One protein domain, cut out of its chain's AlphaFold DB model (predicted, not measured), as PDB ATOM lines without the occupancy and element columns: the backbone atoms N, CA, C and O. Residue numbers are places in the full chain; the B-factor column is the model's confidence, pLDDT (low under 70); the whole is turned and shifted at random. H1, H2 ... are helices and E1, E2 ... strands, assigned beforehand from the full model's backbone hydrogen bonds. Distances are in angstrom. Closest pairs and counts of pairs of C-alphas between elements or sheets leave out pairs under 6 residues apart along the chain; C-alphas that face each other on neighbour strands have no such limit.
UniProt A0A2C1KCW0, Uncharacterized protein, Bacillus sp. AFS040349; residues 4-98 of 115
ATOM      1  N   ALA A   4     111.668 -49.970  29.568       68.62
ATOM      2  CA  ALA A   4     111.986 -48.562  29.350       68.62
ATOM      3  C   ALA A   4     113.482 -48.250  29.518       68.62
ATOM      4  O   ALA A   4     113.997 -47.416  28.787       68.62
ATOM      5  N   ALA A   5     114.200 -48.936  30.413       67.56
ATOM      6  CA  ALA A   5     115.629 -48.696  30.597       67.56
ATOM      7  C   ALA A   5     116.475 -49.225  29.430       67.56
ATOM      8  O   ALA A   5     117.397 -48.549  28.991       67.56
ATOM      9  N   VAL A   6     116.138 -50.399  28.886       69.75
ATOM     10  CA  VAL A   6     116.824 -50.941  27.696       69.75
ATOM     11  C   VAL A   6     116.476 -50.114  26.466       69.75
ATOM     12  O   VAL A   6     117.356 -49.804  25.670       69.75
ATOM     13  N   LYS A   7     115.219 -49.664  26.359       72.25
ATOM     14  CA  LYS A   7     114.796 -48.704  25.339       72.25
ATOM     15  C   LYS A   7     115.598 -47.398  25.431       72.25
ATOM     16  O   LYS A   7     116.163 -46.994  24.423       72.25
ATOM     17  N   LEU A   8     115.737 -46.799  26.616       73.25
ATOM     18  CA  LEU A   8     116.558 -45.598  26.835       73.25
ATOM     19  C   LEU A   8     118.035 -45.828  26.467       73.25
ATOM     20  O   LEU A   8     118.608 -45.010  25.757       73.25
ATOM     21  N   LEU A   9     118.631 -46.954  26.874       72.06
ATOM     22  CA  LEU A   9     120.008 -47.309  26.499       72.06
ATOM     23  C   LEU A   9     120.184 -47.463  24.980       72.06
ATOM     24  O   LEU A   9     121.189 -47.006  24.453       72.06
ATOM     25  N   SER A  10     119.200 -48.033  24.275       69.69
ATOM     26  CA  SER A  10     119.210 -48.133  22.804       69.69
ATOM     27  C   SER A  10     118.865 -46.831  22.067       69.69
ATOM     28  O   SER A  10     119.093 -46.733  20.865       69.69
ATOM     29  N   GLN A  11     118.278 -45.850  22.763       66.50
ATOM     30  CA  GLN A  11     117.884 -44.549  22.208       66.50
ATOM     31  C   GLN A  11     118.934 -43.458  22.441       66.50
ATOM     32  O   GLN A  11     119.003 -42.515  21.656       66.50
ATOM     33  N   ASN A  12     119.762 -43.578  23.483       60.78
ATOM     34  CA  ASN A  12     120.976 -42.777  23.613       60.78
ATOM     35  C   ASN A  12     121.881 -43.088  22.412       60.78
ATOM     36  O   ASN A  12     122.221 -44.247  22.190       60.78
ATOM     37  N   SER A  13     122.211 -42.065  21.619       53.47
ATOM     38  CA  SER A  13     122.647 -42.210  20.222       53.47
ATOM     39  C   SER A  13     123.725 -43.280  20.013       53.47
ATOM     40  O   SER A  13     124.891 -43.091  20.376       53.47
ATOM     41  N   LEU A  14     123.340 -44.367  19.338       58.09
ATOM     42  CA  LEU A  14     124.245 -45.421  18.867       58.09
ATOM     43  C   LEU A  14     125.257 -44.909  17.825       58.09
ATOM     44  O   LEU A  14     126.208 -45.612  17.504       58.09
ATOM     45  N   ASP A  15     125.100 -43.673  17.351       48.00
ATOM     46  CA  ASP A  15     126.032 -42.978  16.457       48.00
ATOM     47  C   ASP A  15     127.443 -42.821  17.061       48.00
ATOM     48  O   ASP A  15     128.422 -42.751  16.325       48.00
ATOM     49  N   ASN A  16     127.566 -42.861  18.397       54.78
ATOM     50  CA  ASN A  16     128.842 -42.902  19.125       54.78
ATOM     51  C   ASN A  16     129.172 -44.306  19.679       54.78
ATOM     52  O   ASN A  16     129.926 -44.436  20.642       54.78
ATOM     53  N   ALA A  17     128.617 -45.384  19.113       68.56
ATOM     54  CA  ALA A  17     128.884 -46.759  19.550       68.56
ATOM     55  C   ALA A  17     130.245 -47.306  19.066       68.56
ATOM     56  O   ALA A  17     130.359 -48.487  18.728       68.56
ATOM     57  N   PHE A  18     131.275 -46.461  19.055       78.12
ATOM     58  CA  PHE A  18     132.643 -46.783  18.668       78.12
ATOM     59  C   PHE A  18     133.605 -46.286  19.743       78.12
ATOM     60  O   PHE A  18     133.428 -45.194  20.281       78.12
ATOM     61  N   TYR A  19     134.654 -47.055  20.021       81.44
ATOM     62  CA  TYR A  19     135.825 -46.522  20.709       81.44
ATOM     63  C   TYR A  19     136.755 -45.917  19.665       81.44
ATOM     64  O   TYR A  19     137.159 -46.610  18.728       81.44
ATOM     65  N   GLU A  20     137.067 -44.635  19.828       87.69
ATOM     66  CA  GLU A  20     138.035 -43.921  19.003       87.69
ATOM     67  C   GLU A  20     139.406 -43.888  19.687       87.69
ATOM     68  O   GLU A  20     139.514 -43.479  20.842       87.69
ATOM     69  N   PHE A  21     140.458 -44.228  18.945       88.88
ATOM     70  CA  PHE A  21     141.850 -44.148  19.389       88.88
ATOM     71  C   PHE A  21     142.671 -43.305  18.413       88.88
ATOM     72  O   PHE A  21     142.473 -43.363  17.195       88.88
ATOM     73  N   LYS A  22     143.610 -42.516  18.938       88.25
ATOM     74  CA  LYS A  22     144.480 -41.620  18.162       88.25
ATOM     75  C   LYS A  22     145.634 -42.357  17.488       88.25
ATOM     76  O   LYS A  22     146.202 -41.830  16.537       88.25
ATOM     77  N   SER A  23     146.001 -43.541  17.975       86.44
ATOM     78  CA  SER A  23     147.082 -44.345  17.401       86.44
ATOM     79  C   SER A  23     146.812 -45.849  17.480       86.44
ATOM     80  O   SER A  23     145.882 -46.310  18.150       86.44
ATOM     81  N   LYS A  24     147.640 -46.623  16.771       84.94
ATOM     82  CA  LYS A  24     147.566 -48.088  16.738       84.94
ATOM     83  C   LYS A  24     147.981 -48.697  18.078       84.94
ATOM     84  O   LYS A  24     147.384 -49.672  18.515       84.94
ATOM     85  N   GLU A  25     148.949 -48.087  18.750       88.56
ATOM     86  CA  GLU A  25     149.475 -48.503  20.052       88.56
ATOM     87  C   GLU A  25     148.430 -48.309  21.162       88.56
ATOM     88  O   GLU A  25     148.259 -49.182  22.009       88.56
ATOM     89  N   GLU A  26     147.691 -47.193  21.131       87.12
ATOM     90  CA  GLU A  26     146.565 -46.937  22.039       87.12
ATOM     91  C   GLU A  26     145.448 -47.975  21.826       87.12
ATOM     92  O   GLU A  26     144.947 -48.571  22.783       87.12
ATOM     93  N   ARG A  27     145.129 -48.277  20.557       86.38
ATOM     94  CA  ARG A  27     144.207 -49.359  20.198       86.38
ATOM     95  C   ARG A  27     144.697 -50.718  20.705       86.38
ATOM     96  O   ARG A  27     143.901 -51.447  21.283       86.38
ATOM     97  N   GLU A  28     145.958 -51.091  20.506       86.62
ATOM     98  CA  GLU A  28     146.490 -52.410  20.895       86.62
ATOM     99  C   GLU A  28     146.494 -52.644  22.412       86.62
ATOM    100  O   GLU A  28     146.321 -53.776  22.865       86.62
ATOM    101  N   GLN A  29     146.619 -51.578  23.206       87.38
ATOM    102  CA  GLN A  29     146.493 -51.640  24.665       87.38
ATOM    103  C   GLN A  29     145.035 -51.818  25.127       87.38
ATOM    104  O   GLN A  29     144.788 -52.351  26.215       87.38
ATOM    105  N   PHE A  30     144.056 -51.414  24.312       84.81
ATOM    106  CA  PHE A  30     142.640 -51.510  24.649       84.81
ATOM    107  C   PHE A  30     142.094 -52.942  24.541       84.81
ATOM    108  O   PHE A  30     142.041 -53.559  23.472       84.81
ATOM    109  N   LYS A  31     141.581 -53.453  25.664       84.19
ATOM    110  CA  LYS A  31     140.805 -54.697  25.715       84.19
ATOM    111  C   LYS A  31     139.319 -54.366  25.658       84.19
ATOM    112  O   LYS A  31     138.757 -53.894  26.643       84.19
ATOM    113  N   LEU A  32     138.690 -54.658  24.521       81.44
ATOM    114  CA  LEU A  32     137.251 -54.486  24.330       81.44
ATOM    115  C   LEU A  32     136.471 -55.275  25.403       81.44
ATOM    116  O   LEU A  32     136.634 -56.501  25.482       81.44
ATOM    117  N   PRO A  33     135.615 -54.622  26.217       82.62
ATOM    118  CA  PRO A  33     134.764 -55.319  27.173       82.62
ATOM    119  C   PRO A  33     133.943 -56.400  26.472       82.62
ATOM    120  O   PRO A  33     133.411 -56.171  25.389       82.62
ATOM    121  N   PHE A  34     133.847 -57.585  27.077       81.44
ATOM    122  CA  PHE A  34     133.036 -58.698  26.568       81.44
ATOM    123  C   PHE A  34     133.354 -59.152  25.120       81.44
ATOM    124  O   PHE A  34     132.501 -59.738  24.456       81.44
ATOM    125  N   TYR A  35     134.592 -58.951  24.640       79.88
ATOM    126  CA  TYR A  35     135.061 -59.361  23.298       79.88
ATOM    127  C   TYR A  35     134.716 -60.817  22.919       79.88
ATOM    128  O   TYR A  35     134.339 -61.101  21.784       79.88
ATOM    129  N   ASN A  36     134.794 -61.740  23.885       81.12
ATOM    130  CA  ASN A  36     134.561 -63.175  23.683       81.12
ATOM    131  C   ASN A  36     133.077 -63.597  23.669       81.12
ATOM    132  O   ASN A  36     132.810 -64.802  23.663       81.12
ATOM    133  N   LEU A  37     132.122 -62.658  23.690       83.94
ATOM    134  CA  LEU A  37     130.709 -62.999  23.517       83.94
ATOM    135  C   LEU A  37     130.467 -63.664  22.160       83.94
ATOM    136  O   LEU A  37     131.062 -63.290  21.145       83.94
ATOM    137  N   LYS A  38     129.558 -64.635  22.159       87.00
ATOM    138  CA  LYS A  38     129.085 -65.369  20.983       87.00
ATOM    139  C   LYS A  38     127.586 -65.165  20.792       87.00
ATOM    140  O   LYS A  38     126.871 -64.805  21.722       87.00
ATOM    141  N   ILE A  39     127.104 -65.426  19.579       88.12
ATOM    142  CA  ILE A  39     125.664 -65.530  19.321       88.12
ATOM    143  C   ILE A  39     125.094 -66.652  20.203       88.12
ATOM    144  O   ILE A  39     125.723 -67.701  20.350       88.12
ATOM    145  N   ASN A  40     123.917 -66.413  20.777       87.44
ATOM    146  CA  ASN A  40     123.237 -67.222  21.792       87.44
ATOM    147  C   ASN A  40     123.860 -67.217  23.203       87.44
ATOM    148  O   ASN A  40     123.311 -67.869  24.090       87.44
ATOM    149  N   ASP A  41     124.938 -66.462  23.463       86.44
ATOM    150  CA  ASP A  41     125.359 -66.209  24.848       86.44
ATOM    151  C   ASP A  41     124.271 -65.424  25.599       86.44
ATOM    152  O   ASP A  41     123.634 -64.527  25.036       86.44
ATOM    153  N   LYS A  42     124.083 -65.732  26.886       85.31
ATOM    154  CA  LYS A  42     123.143 -65.032  27.766       85.31
ATOM    155  C   LYS A  42     123.863 -63.959  28.580       85.31
ATOM    156  O   LYS A  42     124.941 -64.195  29.130       85.31
ATOM    157  N   VAL A  43     123.263 -62.775  28.678       84.19
ATOM    158  CA  VAL A  43     123.843 -61.602  29.346       84.19
ATOM    159  C   VAL A  43     122.824 -60.844  30.197       84.19
ATOM    160  O   VAL A  43     121.627 -60.841  29.912       84.19
ATOM    161  N   SER A  44     123.320 -60.157  31.229       81.62
ATOM    162  CA  SER A  44     122.580 -59.141  31.989       81.62
ATOM    163  C   SER A  44     123.119 -57.752  31.666       81.62
ATOM    164  O   SER A  44     124.334 -57.541  31.648       81.62
ATOM    165  N   ILE A  45     122.218 -56.788  31.484       79.38
ATOM    166  CA  ILE A  45     122.550 -55.378  31.235       79.38
ATOM    167  C   ILE A  45     122.561 -54.642  32.577       79.38
ATOM    168  O   ILE A  45     121.700 -54.888  33.425       79.38
ATOM    169  N   LYS A  46     123.486 -53.703  32.762       76.50
ATOM    170  CA  LYS A  46     123.659 -52.877  33.956       76.50
ATOM    171  C   LYS A  46     122.327 -52.302  34.438       76.50
ATOM    172  O   LYS A  46     121.638 -51.573  33.723       76.50
ATOM    173  N   GLY A  47     121.922 -52.704  35.643       68.88
ATOM    174  CA  GLY A  47     120.626 -52.397  36.266       68.88
ATOM    175  C   GLY A  47     119.381 -53.040  35.611       68.88
ATOM    176  O   GLY A  47     118.344 -53.202  36.275       68.88
ATOM    177  N   CYS A  48     119.430 -53.484  34.351       69.12
ATOM    178  CA  CYS A  48     118.395 -54.347  33.788       69.12
ATOM    179  C   CYS A  48     118.634 -55.805  34.184       69.12
ATOM    180  O   CYS A  48     119.129 -56.607  33.401       69.12
ATOM    181  N   LYS A  49     118.184 -56.137  35.403       66.50
ATOM    182  CA  LYS A  49     118.009 -57.507  35.909       66.50
ATOM    183  C   LYS A  49     116.943 -58.292  35.114       66.50
ATOM    184  O   LYS A  49     115.879 -58.612  35.630       66.50
ATOM    185  N   LYS A  50     117.208 -58.507  33.828       72.12
ATOM    186  CA  LYS A  50     116.554 -59.456  32.929       72.12
ATOM    187  C   LYS A  50     117.631 -60.214  32.165       72.12
ATOM    188  O   LYS A  50     118.687 -59.650  31.886       72.12
ATOM    189  N   LEU A  51     117.332 -61.457  31.812       78.19
ATOM    190  CA  LEU A  51     118.140 -62.230  30.882       78.19
ATOM    191  C   LEU A  51     117.939 -61.686  29.462       78.19
ATOM    192  O   LEU A  51     116.804 -61.439  29.050       78.19
ATOM    193  N   TRP A  52     119.034 -61.522  28.730       83.75
ATOM    194  CA  TRP A  52     119.045 -61.166  27.315       83.75
ATOM    195  C   TRP A  52     119.921 -62.154  26.557       83.75
ATOM    196  O   TRP A  52     120.946 -62.597  27.074       83.75
ATOM    197  N   ILE A  53     119.531 -62.494  25.335       87.56
ATOM    198  CA  ILE A  53     120.279 -63.391  24.455       87.56
ATOM    199  C   ILE A  53     121.000 -62.533  23.414       87.56
ATOM    200  O   ILE A  53     120.423 -61.608  22.846       87.56
ATOM    201  N   VAL A  54     122.280 -62.804  23.167       87.94
ATOM    202  CA  VAL A  54     123.066 -62.086  22.156       87.94
ATOM    203  C   VAL A  54     122.712 -62.606  20.761       87.94
ATOM    204  O   VAL A  54     123.009 -63.752  20.432       87.94
ATOM    205  N   CYS A  55     122.111 -61.768  19.915       88.06
ATOM    206  CA  CYS A  55     121.758 -62.132  18.533       88.06
ATOM    207  C   CYS A  55     122.903 -61.860  17.556       88.06
ATOM    208  O   CYS A  55     123.089 -62.588  16.587       88.06
ATOM    209  N   ASN A  56     123.645 -60.774  17.786       86.88
ATOM    210  CA  ASN A  56     124.787 -60.383  16.971       86.88
ATOM    211  C   ASN A  56     125.813 -59.685  17.862       86.88
ATOM    212  O   ASN A  56     125.473 -58.804  18.650       86.88
ATOM    213  N   THR A  57     127.073 -60.081  17.744       79.38
ATOM    214  CA  THR A  57     128.156 -59.553  18.567       79.38
ATOM    215  C   THR A  57     128.856 -58.357  17.930       79.38
ATOM    216  O   THR A  57     129.662 -57.744  18.614       79.38
ATOM    217  N   ASN A  58     128.597 -58.022  16.655       75.44
ATOM    218  CA  ASN A  58     129.304 -56.973  15.893       75.44
ATOM    219  C   ASN A  58     130.840 -57.015  16.094       75.44
ATOM    220  O   ASN A  58     131.513 -55.982  16.162       75.44
ATOM    221  N   ASN A  59     131.398 -58.215  16.275       65.00
ATOM    222  CA  ASN A  59     132.824 -58.420  16.508       65.00
ATOM    223  C   ASN A  59     133.584 -58.271  15.182       65.00
ATOM    224  O   ASN A  59     133.171 -58.832  14.172       65.00
ATOM    225  N   GLY A  60     134.717 -57.566  15.200       58.84
ATOM    226  CA  GLY A  60     135.630 -57.478  14.053       58.84
ATOM    227  C   GLY A  60     135.447 -56.273  13.127       58.84
ATOM    228  O   GLY A  60     136.286 -56.079  12.251       58.84
ATOM    229  N   ASN A  61     134.438 -55.417  13.336       66.62
ATOM    230  CA  ASN A  61     134.403 -54.110  12.672       66.62
ATOM    231  C   ASN A  61     135.358 -53.138  13.383       66.62
ATOM    232  O   ASN A  61     134.956 -52.289  14.184       66.62
ATOM    233  N   GLU A  62     136.638 -53.298  13.075       79.56
ATOM    234  CA  GLU A  62     137.695 -52.346  13.387       79.56
ATOM    235  C   GLU A  62     138.167 -51.705  12.087       79.56
ATOM    236  O   GLU A  62     138.456 -52.401  11.114       79.56
ATOM    237  N   PHE A  63     138.228 -50.377  12.043       84.81
ATOM    238  CA  PHE A  63     138.620 -49.655  10.836       84.81
ATOM    239  C   PHE A  63     139.363 -48.367  11.174       84.81
ATOM    240  O   PHE A  63     139.233 -47.810  12.261       84.81
ATOM    241  N   TYR A  64     140.153 -47.886  10.219       84.62
ATOM    242  CA  TYR A  64     140.864 -46.620  10.329       84.62
ATOM    243  C   TYR A  64     140.162 -45.571   9.465       84.62
ATOM    244  O   TYR A  64     139.963 -45.789   8.271       84.62
ATOM    245  N   SER A  65     139.760 -44.451  10.062       84.88
ATOM    246  CA  SER A  65     139.069 -43.363   9.363       84.88
ATOM    247  C   SER A  65     139.346 -42.019  10.033       84.88
ATOM    248  O   SER A  65     139.450 -41.936  11.257       84.88
ATOM    249  N   CYS A  66     139.480 -40.962   9.226       85.25
ATOM    250  CA  CYS A  66     139.742 -39.588   9.678       85.25
ATOM    251  C   CYS A  66     140.931 -39.451  10.656       85.25
ATOM    252  O   CYS A  66     140.893 -38.640  11.578       85.25
ATOM    253  N   GLY A  67     141.985 -40.252  10.465       85.25
ATOM    254  CA  GLY A  67     143.184 -40.230  11.312       85.25
ATOM    255  C   GLY A  67     143.073 -41.009  12.629       85.25
ATOM    256  O   GLY A  67     143.987 -40.933  13.444       85.25
ATOM    257  N   LYS A  68     141.972 -41.737  12.857       88.06
ATOM    258  CA  LYS A  68     141.696 -42.479  14.095       88.06
ATOM    259  C   LYS A  68     141.404 -43.951  13.822       88.06
ATOM    260  O   LYS A  68     140.851 -44.298  12.776       88.06
ATOM    261  N   TYR A  69     141.709 -44.802  14.797       86.62
ATOM    262  CA  TYR A  69     141.222 -46.179  14.850       86.62
ATOM    263  C   TYR A  69     139.858 -46.220  15.532       86.62
ATOM    264  O   TYR A  69     139.688 -45.657  16.610       86.62
ATOM    265  N   HIS A  70     138.910 -46.916  14.915       86.00
ATOM    266  CA  HIS A  70     137.545 -47.104  15.394       86.00
ATOM    267  C   HIS A  70     137.324 -48.577  15.707       86.00
ATOM    268  O   HIS A  70     137.644 -49.433  14.882       86.00
ATOM    269  N   VAL A  71     136.748 -48.875  16.868       84.12
ATOM    270  CA  VAL A  71     136.331 -50.231  17.258       84.12
ATOM    271  C   VAL A  71     134.849 -50.203  17.575       84.12
ATOM    272  O   VAL A  71     134.450 -49.506  18.507       84.12
ATOM    273  N   HIS A  72     134.032 -50.980  16.857       82.69
ATOM    274  CA  HIS A  72     132.620 -51.153  17.215       82.69
ATOM    275  C   HIS A  72     132.480 -51.558  18.685       82.69
ATOM    276  O   HIS A  72     133.005 -52.586  19.115       82.69
ATOM    277  N   GLY A  73     131.729 -50.771  19.449       79.75
ATOM    278  CA  GLY A  73     131.495 -50.952  20.876       79.75
ATOM    279  C   GLY A  73     130.152 -51.583  21.232       79.75
ATOM    280  O   GLY A  73     129.958 -51.923  22.398       79.75
ATOM    281  N   ASN A  74     129.257 -51.790  20.263       84.50
ATOM    282  CA  ASN A  74     127.920 -52.342  20.478       84.50
ATOM    283  C   ASN A  74     127.788 -53.852  20.227       84.50
ATOM    284  O   ASN A  74     128.626 -54.477  19.584       84.50
ATOM    285  N   ILE A  75     126.688 -54.409  20.730       85.69
ATOM    286  CA  ILE A  75     126.119 -55.709  20.355       85.69
ATOM    287  C   ILE A  75     124.614 -55.550  20.104       85.69
ATOM    288  O   ILE A  75     124.023 -54.540  20.497       85.69
ATOM    289  N   THR A  76     123.989 -56.553  19.493       87.62
ATOM    290  CA  THR A  76     122.531 -56.688  19.403       87.62
ATOM    291  C   THR A  76     122.067 -57.841  20.283       87.62
ATOM    292  O   THR A  76     122.617 -58.943  20.224       87.62
ATOM    293  N   ILE A  77     121.035 -57.577  21.073       87.19
ATOM    294  CA  ILE A  77     120.435 -58.494  22.041       87.19
ATOM    295  C   ILE A  77     118.927 -58.618  21.821       87.19
ATOM    296  O   ILE A  77     118.302 -57.680  21.319       87.19
ATOM    297  N   ASN A  78     118.342 -59.734  22.254       87.25
ATOM    298  CA  ASN A  78     116.896 -59.928  22.312       87.25
ATOM    299  C   ASN A  78     116.416 -60.599  23.599       87.25
ATOM    300  O   ASN A  78     117.199 -61.165  24.362       87.25
ATOM    301  N   ASP A  79     115.109 -60.500  23.839       80.88
ATOM    302  CA  ASP A  79     114.406 -61.309  24.830       80.88
ATOM    303  C   ASP A  79     113.557 -62.406  24.166       80.88
ATOM    304  O   ASP A  79     113.342 -62.434  22.952       80.88
ATOM    305  N   GLU A  80     113.041 -63.314  24.992       73.25
ATOM    306  CA  GLU A  80     112.166 -64.431  24.602       73.25
ATOM    307  C   GLU A  80     110.870 -63.986  23.899       73.25
ATOM    308  O   GLU A  80     110.188 -64.796  23.276       73.25
ATOM    309  N   LYS A  81     110.512 -62.697  23.994       74.38
ATOM    310  CA  LYS A  81     109.319 -62.105  23.374       74.38
ATOM    311  C   LYS A  81     109.621 -61.459  22.022       74.38
ATOM    312  O   LYS A  81     108.722 -60.877  21.418       74.38
ATOM    313  N   GLY A  82     110.861 -61.562  21.542       73.19
ATOM    314  CA  GLY A  82     111.282 -61.023  20.255       73.19
ATOM    315  C   GLY A  82     111.460 -59.505  20.242       73.19
ATOM    316  O   GLY A  82     111.439 -58.918  19.162       73.19
ATOM    317  N   TYR A  83     111.640 -58.850  21.395       77.00
ATOM    318  CA  TYR A  83     112.152 -57.479  21.393       77.00
ATOM    319  C   TYR A  83     113.655 -57.488  21.131       77.00
ATOM    320  O   TYR A  83     114.370 -58.271  21.746       77.00
ATOM    321  N   TYR A  84     114.131 -56.583  20.274       83.50
ATOM    322  CA  TYR A  84     115.545 -56.418  19.945       83.50
ATOM    323  C   TYR A  84     116.034 -55.032  20.365       83.50
ATOM    324  O   TYR A  84     115.338 -54.035  20.174       83.50
ATOM    325  N   ALA A  85     117.258 -54.961  20.881       82.75
ATOM    326  CA  ALA A  85     117.950 -53.709  21.164       82.75
ATOM    327  C   ALA A  85     119.424 -53.813  20.768       82.75
ATOM    328  O   ALA A  85     120.029 -54.880  20.883       82.75
ATOM    329  N   SER A  86     120.021 -52.695  20.352       85.44
ATOM    330  CA  SER A  86     121.477 -52.561  20.339       85.44
ATOM    331  C   SER A  86     121.920 -51.775  21.569       85.44
ATOM    332  O   SER A  86     121.285 -50.786  21.934       85.44
ATOM    333  N   ILE A  87     122.970 -52.256  22.232       83.56
ATOM    334  CA  ILE A  87     123.537 -51.688  23.464       83.56
ATOM    335  C   ILE A  87     125.064 -51.707  23.390       83.56
ATOM    336  O   ILE A  87     125.633 -52.485  22.620       83.56
ATOM    337  N   ARG A  88     125.751 -50.898  24.204       84.56
ATOM    338  CA  ARG A  88     127.218 -50.951  24.304       84.56
ATOM    339  C   ARG A  88     127.644 -52.155  25.142       84.56
ATOM    340  O   ARG A  88     126.963 -52.525  26.096       84.56
ATOM    341  N   ARG A  89     128.812 -52.731  24.843       84.56
ATOM    342  CA  ARG A  89     129.392 -53.828  25.638       84.56
ATOM    343  C   ARG A  89     129.697 -53.412  27.085       84.56
ATOM    344  O   ARG A  89     129.626 -54.251  27.969       84.56
ATOM    345  N   GLU A  90     129.967 -52.133  27.351       83.12
ATOM    346  CA  GLU A  90     130.113 -51.576  28.714       83.12
ATOM    347  C   GLU A  90     128.827 -51.597  29.541       83.12
ATOM    348  O   GLU A  90     128.882 -51.627  30.769       83.12
ATOM    349  N   ASP A  91     127.668 -51.571  28.880       83.56
ATOM    350  CA  ASP A  91     126.380 -51.659  29.556       83.56
ATOM    351  C   ASP A  91     126.059 -53.117  29.942       83.56
ATOM    352  O   ASP A  91     125.010 -53.366  30.523       83.56
ATOM    353  N   ILE A  92     126.937 -54.090  29.666       83.31
ATOM    354  CA  ILE A  92     126.814 -55.488  30.102       83.31
ATOM    355  C   ILE A  92     127.512 -55.657  31.458       83.31
ATOM    356  O   ILE A  92     128.610 -55.156  31.673       83.31
ATOM    357  N   GLU A  93     126.876 -56.377  32.382       78.69
ATOM    358  CA  GLU A  93     127.357 -56.536  33.763       78.69
ATOM    359  C   GLU A  93     127.746 -57.987  34.100       78.69
ATOM    360  O   GLU A  93     128.715 -58.216  34.822       78.69
ATOM    361  N   LYS A  94     127.037 -58.977  33.541       77.94
ATOM    362  CA  LYS A  94     127.315 -60.412  33.727       77.94
ATOM    363  C   LYS A  94     127.076 -61.203  32.440       77.94
ATOM    364  O   LYS A  94     126.131 -60.906  31.708       77.94
ATOM    365  N   ILE A  95     127.881 -62.246  32.224       77.31
ATOM    366  CA  ILE A  95     127.619 -63.327  31.259       77.31
ATOM    367  C   ILE A  95     127.191 -64.556  32.065       77.31
ATOM    368  O   ILE A  95     127.885 -64.921  33.011       77.31
ATOM    369  N   ILE A  96     126.077 -65.181  31.696       70.94
ATOM    370  CA  ILE A  96     125.503 -66.353  32.374       70.94
ATOM    371  C   ILE A  96     125.569 -67.525  31.383       70.94
ATOM    372  O   ILE A  96     125.295 -67.307  30.200       70.94
ATOM    373  N   LYS A  97     126.000 -68.724  31.811       63.34
ATOM    374  CA  LYS A  97     126.189 -69.880  30.903       63.34
ATOM    375  C   LYS A  97     125.692 -71.226  31.449       63.34
ATOM    376  O   LYS A  97     125.064 -71.948  30.682       63.34
ATOM    377  N   ASP A  98     125.971 -71.544  32.715       62.62
ATOM    378  CA  ASP A  98     125.352 -72.616  33.518       62.62
ATOM    379  C   ASP A  98     125.842 -72.491  34.987       62.62
ATOM    380  O   ASP A  98     126.833 -71.808  35.251       62.62
TER     381      ASP A  98
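What this domain is: This is residues 4 to 98 of the 115 residues of an uncharacterized protein of Bacillus sp. AFS040349 (UniProt A0A2C1KCW0). Two lobes lie end to end: a larger one, where a strongly twisted sheet of five strands has helix H1 across its edge strand E7, and a smaller one, where a sheet of three strands has the short helix H2 on it. E5 of the small sheet runs on into E6 of the large one, and residues 30 to 41 lead back from H2 toward E2. The printed part has 95 residues, with two named helices and eight named strands in the order H1 E1 H2 E2 E3 E4 E5 E6 E7 E8; the class is mixed. The sheets, E7 E6 E3 E2 E8 and E1 E5 E4, are antiparallel throughout. The whole is compact, with a radius of gyration of the C-alphas of 13.9 A and spans of 42 by 29 by 20 A.

Where its parts are: Find C-alpha 4 at (111.986, -48.562, 29.350); from there H1 runs to residue 11, 10.1 A on. Next come E1, residues 18 to 21, and H2, residues 24 to 29, with C-alpha 24 at (147.566, -48.088, 16.738). Read on to E2, residues 42 to 45, and E3, residues 48 to 56, which is 19.0 A long and bends by 71 degrees at residue 51. E4 holds residues 62 to 65, E5 residues 68 to 72 over 12.9 A, E6 residues 74 to 78 over 13.5 A and E7 residues 84 to 88 over 13.6 A. E8, residues 92 to 96, ends at C-alpha 96, (125.503, -66.353, 32.374).

How they stand to each other: In the large sheet, E3 is staggered: its residues 48 to 53 pair with E2, where N 52 and O 43 are 2.9 A apart, and its residues 53 to 56 pair with E6, where N 55 and O 76 are 2.9 A apart. E6 and E7 form a hairpin, with N 77 and O 85 at 2.9 A. E8 is the edge strand beside E2, with N 44 and O 94 at 2.9 A. H1 is on this sheet at a height of 8.1 A and only just over E7, with 3 of its 8 C-alphas falling on it; the closest C-alphas are those of Ser 10 and Ser 86, 5.6 A apart. On the local plane H1 runs across the strands, at 68 degrees to E7. In the small sheet, look for N 19 and O 71 of E1 and E5, 2.9 A apart, and N 70 and O 63 of the hairpin E4 and E5, 2.8 A apart. H2 is on it at a height of 9.3 A; its closest C-alphas to E5 are those of Lys 24 and Tyr 69, 6.9 A apart. H1 and H2 are apart. In H1 and H2 every O i to N i+4 pair is within hydrogen-bond range.

The domain as a whole: The two C-alphas farthest apart, those of Cys 66 and Asp 98, are 43.2 A from each other. The printed part has no cut, and the link from H2 to E2, 12 residues, is long. Confidence is low, with pLDDT under 70, at residues 4 to 6, 10 to 17, 47 to 49, 59 to 61 and 97 to 98.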